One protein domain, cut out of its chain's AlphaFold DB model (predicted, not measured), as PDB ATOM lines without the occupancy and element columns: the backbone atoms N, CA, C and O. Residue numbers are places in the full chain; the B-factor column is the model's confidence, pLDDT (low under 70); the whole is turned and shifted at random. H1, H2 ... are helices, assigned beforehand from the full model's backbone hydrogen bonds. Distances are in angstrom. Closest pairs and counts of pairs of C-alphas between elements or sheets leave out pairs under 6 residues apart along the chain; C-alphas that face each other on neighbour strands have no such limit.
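AT A GLANCE: This is residues 12 to 56 of the 56 residues of an uncharacterized protein of Methanocaldococcus fervens (strain DSM 4213 / JCM 15782 / AG86) (UniProt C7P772). One long helix, H2, makes nearly the whole length of a rod, and a short helix, H1, is set at a steep angle to its first end, like the foot of an L. The printed part has 45 residues, with two named helices in the order H1, H2 and no named strand, and its class is all helix. It is extended, with a radius of gyration of the C-alphas of 18.2 A, and the C-alphas span 55 by 15 by 6 A.

HOW THE PARTS SIT: H1, residues 12 to 17, and H2, residues 19 to 55, are joined by a tight link of one residue. They touch only at the corner by this link, and only just, with 3 pairs of C-alphas within 8 A. H2 touches H1 with residues 21 to 22 alone, and the closest C-alphas are those of Leu 16 and Arg 22, 5.1 A apart. The two run opposite ways at a steep tilt of 61 degrees. In H1 and H2 every O i to N i+4 pair is within hydrogen-bond range.

IN THESE COORDINATES: H1 begins with C-alpha 12 at (467.421, 319.227, 297.151) and is 8.7 A long from first to last C-alpha. H2 runs from C-alpha 19 at (461.076, 313.987, 307.218) to C-alpha 55 at (431.124, 317.986, 264.087), 52.7 A.

THE WHOLE: The two C-alphas farthest apart, those of Lys 14 and Trp 56, are 55.7 A apart. Residues 26 to 56, of which 26 to 55 belong to H2, stand free. The printed part has no cut, and no printed residue is under 70 in pLDDT.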
ATOM      1  N   ILE A  12     468.664 319.995 297.321       82.56
ATOM      2  CA  ILE A  12     467.421 319.227 297.151       82.56
ATOM      3  C   ILE A  12     467.442 317.950 298.004       82.56
ATOM      4  O   ILE A  12     466.497 317.671 298.743       82.56
ATOM      5  N   LYS A  13     468.541 317.185 297.952       77.81
ATOM      6  CA  LYS A  13     468.690 315.963 298.760       77.81
ATOM      7  C   LYS A  13     468.774 316.274 300.247       77.81
ATOM      8  O   LYS A  13     468.242 315.509 301.045       77.81
ATOM      9  N   LYS A  14     469.387 317.401 300.620       82.44
ATOM     10  CA  LYS A  14     469.413 317.870 302.008       82.44
ATOM     11  C   LYS A  14     468.001 318.163 302.522       82.44
ATOM     12  O   LYS A  14     467.650 317.699 303.600       82.44
ATOM     13  N   LEU A  15     467.183 318.844 301.720       81.00
ATOM     14  CA  LEU A  15     465.817 319.229 302.076       81.00
ATOM     15  C   LEU A  15     464.862 318.025 302.194       81.00
ATOM     16  O   LEU A  15     464.020 317.985 303.085       81.00
ATOM     17  N   LEU A  16     465.030 317.014 301.334       80.38
ATOM     18  CA  LEU A  16     464.265 315.759 301.369       80.38
ATOM     19  C   LEU A  16     464.711 314.786 302.473       80.38
ATOM     20  O   LEU A  16     463.982 313.842 302.795       80.38
ATOM     21  N   ASN A  17     465.907 314.981 303.034       83.38
ATOM     22  CA  ASN A  17     466.417 314.154 304.126       83.38
ATOM     23  C   ASN A  17     465.697 314.455 305.452       83.38
ATOM     24  O   ASN A  17     465.596 313.577 306.317       83.38
ATOM     25  N   ASP A  18     465.159 315.671 305.588       84.12
ATOM     26  CA  ASP A  18     464.291 316.046 306.697       84.12
ATOM     27  C   ASP A  18     462.869 315.507 306.469       84.12
ATOM     28  O   ASP A  18     462.220 315.813 305.466       84.12
ATOM     29  N   PRO A  19     462.343 314.693 307.397       82.88
ATOM     30  CA  PRO A  19     461.076 313.987 307.218       82.88
ATOM     31  C   PRO A  19     459.885 314.933 307.177       82.88
ATOM     32  O   PRO A  19     458.933 314.672 306.455       82.88
ATOM     33  N   GLU A  20     459.949 316.016 307.947       86.38
ATOM     34  CA  GLU A  20     458.873 316.980 308.101       86.38
ATOM     35  C   GLU A  20     458.712 317.782 306.807       86.38
ATOM     36  O   GLU A  20     457.607 317.948 306.297       86.38
ATOM     37  N   ASN A  21     459.839 318.188 306.214       86.00
ATOM     38  CA  ASN A  21     459.867 318.846 304.911       86.00
ATOM     39  C   ASN A  21     459.407 317.896 303.803       86.00
ATOM     40  O   ASN A  21     458.592 318.280 302.965       86.00
ATOM     41  N   ARG A  22     459.860 316.637 303.828       87.25
ATOM     42  CA  ARG A  22     459.414 315.616 302.871       87.25
ATOM     43  C   ARG A  22     457.902 315.399 302.925       87.25
ATOM     44  O   ARG A  22     457.270 315.299 301.879       87.25
ATOM     45  N   GLU A  23     457.319 315.334 304.120       90.75
ATOM     46  CA  GLU A  23     455.880 315.124 304.293       90.75
ATOM     47  C   GLU A  23     455.060 316.326 303.802       90.75
ATOM     48  O   GLU A  23     454.067 316.143 303.099       90.75
ATOM     49  N   LYS A  24     455.509 317.557 304.093       91.19
ATOM     50  CA  LYS A  24     454.890 318.790 303.574       91.19
ATOM     51  C   LYS A  24     454.923 318.839 302.043       91.19
ATOM     52  O   LYS A  24     453.892 319.087 301.423       91.19
ATOM     53  N   ILE A  25     456.076 318.538 301.438       91.94
ATOM     54  CA  ILE A  25     456.236 318.493 299.975       91.94
ATOM     55  C   ILE A  25     455.323 317.434 299.366       91.94
ATOM     56  O   ILE A  25     454.644 317.710 298.385       91.94
ATOM     57  N   PHE A  26     455.264 316.242 299.958       91.56
ATOM     58  CA  PHE A  26     454.413 315.174 299.449       91.56
ATOM     59  C   PHE A  26     452.928 315.550 299.497       91.56
ATOM     60  O   PHE A  26     452.231 315.386 298.501       91.56
ATOM     61  N   LYS A  27     452.447 316.116 300.614       94.00
ATOM     62  CA  LYS A  27     451.057 316.595 300.733       94.00
ATOM     63  C   LYS A  27     450.743 317.683 299.705       94.00
ATOM     64  O   LYS A  27     449.697 317.628 299.065       94.00
ATOM     65  N   PHE A  28     451.656 318.633 299.510       95.62
ATOM     66  CA  PHE A  28     451.498 319.677 298.500       95.62
ATOM     67  C   PHE A  28     451.433 319.098 297.082       95.62
ATOM     68  O   PHE A  28     450.505 319.402 296.338       95.62
ATOM     69  N   LEU A  29     452.378 318.224 296.722       95.25
ATOM     70  CA  LEU A  29     452.412 317.572 295.412       95.25
ATOM     71  C   LEU A  29     451.177 316.704 295.173       95.25
ATOM     72  O   LEU A  29     450.685 316.659 294.052       95.25
ATOM     73  N   PHE A  30     450.656 316.050 296.209       95.88
ATOM     74  CA  PHE A  30     449.429 315.267 296.124       95.88
ATOM     75  C   PHE A  30     448.215 316.143 295.797       95.88
ATOM     76  O   PHE A  30     447.469 315.841 294.868       95.88
ATOM     77  N   ILE A  31     448.054 317.265 296.507       96.44
ATOM     78  CA  ILE A  31     446.986 318.234 296.231       96.44
ATOM     79  C   ILE A  31     447.146 318.791 294.813       96.44
ATOM     80  O   ILE A  31     446.193 318.765 294.037       96.44
ATOM     81  N   LEU A  32     448.352 319.227 294.441       96.62
ATOM     82  CA  LEU A  32     448.643 319.739 293.102       96.62
ATOM     83  C   LEU A  32     448.318 318.707 292.013       96.62
ATOM     84  O   LEU A  32     447.736 319.060 290.992       96.62
ATOM     85  N   ASN A  33     448.656 317.436 292.234       96.31
ATOM     86  CA  ASN A  33     448.375 316.356 291.296       96.31
ATOM     87  C   ASN A  33     446.868 316.204 291.058       96.31
ATOM     88  O   ASN A  33     446.436 316.204 289.907       96.31
ATOM     89  N   ILE A  34     446.069 316.162 292.128       97.00
ATOM     90  CA  ILE A  34     444.603 316.097 292.030       97.00
ATOM     91  C   ILE A  34     444.054 317.307 291.269       97.00
ATOM     92  O   ILE A  34     443.218 317.144 290.383       97.00
ATOM     93  N   TRP A  35     444.548 318.512 291.566       96.81
ATOM     94  CA  TRP A  35     444.125 319.739 290.887       96.81
ATOM     95  C   TRP A  35     444.428 319.726 289.387       96.81
ATOM     96  O   TRP A  35     443.571 320.099 288.585       96.81
ATOM     97  N   VAL A  36     445.620 319.271 288.994       97.50
ATOM     98  CA  VAL A  36     446.002 319.153 287.579       97.50
ATOM     99  C   VAL A  36     445.106 318.142 286.866       97.50
ATOM    100  O   VAL A  36     444.579 318.450 285.800       97.50
ATOM    101  N   TRP A  37     444.872 316.969 287.459       97.69
ATOM    102  CA  TRP A  37     443.988 315.963 286.868       97.69
ATOM    103  C   TRP A  37     442.545 316.448 286.740       97.69
ATOM    104  O   TRP A  37     441.905 316.180 285.726       97.69
ATOM    105  N   LEU A  38     442.052 317.210 287.717       97.50
ATOM    106  CA  LEU A  38     440.732 317.826 287.649       97.50
ATOM    107  C   LEU A  38     440.635 318.825 286.483       97.50
ATOM    108  O   LEU A  38     439.667 318.792 285.728       97.50
ATOM    109  N   ALA A  39     441.649 319.675 286.293       97.50
ATOM    110  CA  ALA A  39     441.687 320.623 285.179       97.50
ATOM    111  C   ALA A  39     441.733 319.912 283.816       97.50
ATOM    112  O   ALA A  39     440.994 320.281 282.903       97.50
ATOM    113  N   VAL A  40     442.553 318.859 283.694       97.94
ATOM    114  CA  VAL A  40     442.622 318.020 282.486       97.94
ATOM    115  C   VAL A  40     441.271 317.366 282.206       97.94
ATOM    116  O   VAL A  40     440.807 317.388 281.068       97.94
ATOM    117  N   PHE A  41     440.608 316.834 283.234       98.06
ATOM    118  CA  PHE A  41     439.293 316.217 283.101       98.06
ATOM    119  C   PHE A  41     438.232 317.214 282.616       98.06
ATOM    120  O   PHE A  41     437.516 316.932 281.659       98.06
ATOM    121  N   ILE A  42     438.166 318.406 283.217       97.81
ATOM    122  CA  ILE A  42     437.231 319.462 282.798       97.81
ATOM    123  C   ILE A  42     437.506 319.884 281.349       97.81
ATOM    124  O   ILE A  42     436.575 319.978 280.549       97.81
ATOM    125  N   GLY A  43     438.777 320.088 280.992       97.62
ATOM    126  CA  GLY A  43     439.176 320.412 279.622       97.62
ATOM    127  C   GLY A  43     438.754 319.336 278.620       97.62
ATOM    128  O   GLY A  43     438.210 319.660 277.566       97.62
ATOM    129  N   ALA A  44     438.926 318.060 278.973       97.88
ATOM    130  CA  ALA A  44     438.501 316.936 278.147       97.88
ATOM    131  C   ALA A  44     436.976 316.900 277.952       97.88
ATOM    132  O   ALA A  44     436.510 316.723 276.829       97.88
ATOM    133  N   VAL A  45     436.188 317.127 279.010       98.00
ATOM    134  CA  VAL A  45     434.717 317.177 278.914       98.00
ATOM    135  C   VAL A  45     434.262 318.318 278.003       98.00
ATOM    136  O   VAL A  45     433.442 318.100 277.113       98.00
ATOM    137  N   ILE A  46     434.818 319.522 278.177       97.50
ATOM    138  CA  ILE A  46     434.502 320.676 277.322       97.50
ATOM    139  C   ILE A  46     434.850 320.366 275.865       97.50
ATOM    140  O   ILE A  46     434.042 320.618 274.974       97.50
ATOM    141  N   PHE A  47     436.026 319.784 275.621       97.12
ATOM    142  CA  PHE A  47     436.457 319.393 274.285       97.12
ATOM    143  C   PHE A  47     435.480 318.408 273.632       97.12
ATOM    144  O   PHE A  47     435.074 318.627 272.495       97.12
ATOM    145  N   VAL A  48     435.040 317.374 274.357       97.12
ATOM    146  CA  VAL A  48     434.052 316.402 273.857       97.12
ATOM    147  C   VAL A  48     432.717 317.077 273.535       97.12
ATOM    148  O   VAL A  48     432.163 316.836 272.466       97.12
ATOM    149  N   ILE A  49     432.217 317.960 274.407       97.00
ATOM    150  CA  ILE A  49     430.963 318.694 274.167       97.00
ATOM    151  C   ILE A  49     431.067 319.560 272.908       97.00
ATOM    152  O   ILE A  49     430.150 319.570 272.088       97.00
ATOM    153  N   LEU A  50     432.177 320.284 272.737       96.81
ATOM    154  CA  LEU A  50     432.406 321.103 271.546       96.81
ATOM    155  C   LEU A  50     432.507 320.232 270.292       96.81
ATOM    156  O   LEU A  50     431.888 320.555 269.284       96.81
ATOM    157  N   MET A  51     433.234 319.116 270.361       96.75
ATOM    158  CA  MET A  51     433.351 318.182 269.245       96.75
ATOM    159  C   MET A  51     431.982 317.672 268.795       96.75
ATOM    160  O   MET A  51     431.678 317.729 267.610       96.75
ATOM    161  N   ILE A  52     431.133 317.251 269.735       96.12
ATOM    162  CA  ILE A  52     429.773 316.806 269.419       96.12
ATOM    163  C   ILE A  52     428.962 317.958 268.819       96.12
ATOM    164  O   ILE A  52     428.346 317.783 267.785       96.12
ATOM    165  N   LYS A  53     428.992 319.152 269.419       95.38
ATOM    166  CA  LYS A  53     428.196 320.294 268.945       95.38
ATOM    167  C   LYS A  53     428.556 320.757 267.525       95.38
ATOM    168  O   LYS A  53     427.686 321.270 266.830       95.38
ATOM    169  N   TYR A  54     429.833 320.701 267.150       93.94
ATOM    170  CA  TYR A  54     430.314 321.292 265.894       93.94
ATOM    171  C   TYR A  54     430.543 320.281 264.769       93.94
ATOM    172  O   TYR A  54     430.537 320.689 263.611       93.94
ATOM    173  N   TYR A  55     430.771 319.004 265.085       85.44
ATOM    174  CA  TYR A  55     431.124 317.986 264.087       85.44
ATOM    175  C   TYR A  55     430.098 316.856 263.949       85.44
ATOM    176  O   TYR A  55     430.234 316.058 263.023       85.44
ATOM    177  N   TRP A  56     429.107 316.773 264.841       74.12
ATOM    178  CA  TRP A  56     427.992 315.828 264.760       74.12
ATOM    179  C   TRP A  56     426.685 316.586 264.531       74.12
ATOM    180  O   TRP A  56     425.911 316.153 263.650       74.12
TER     181      TRP A  56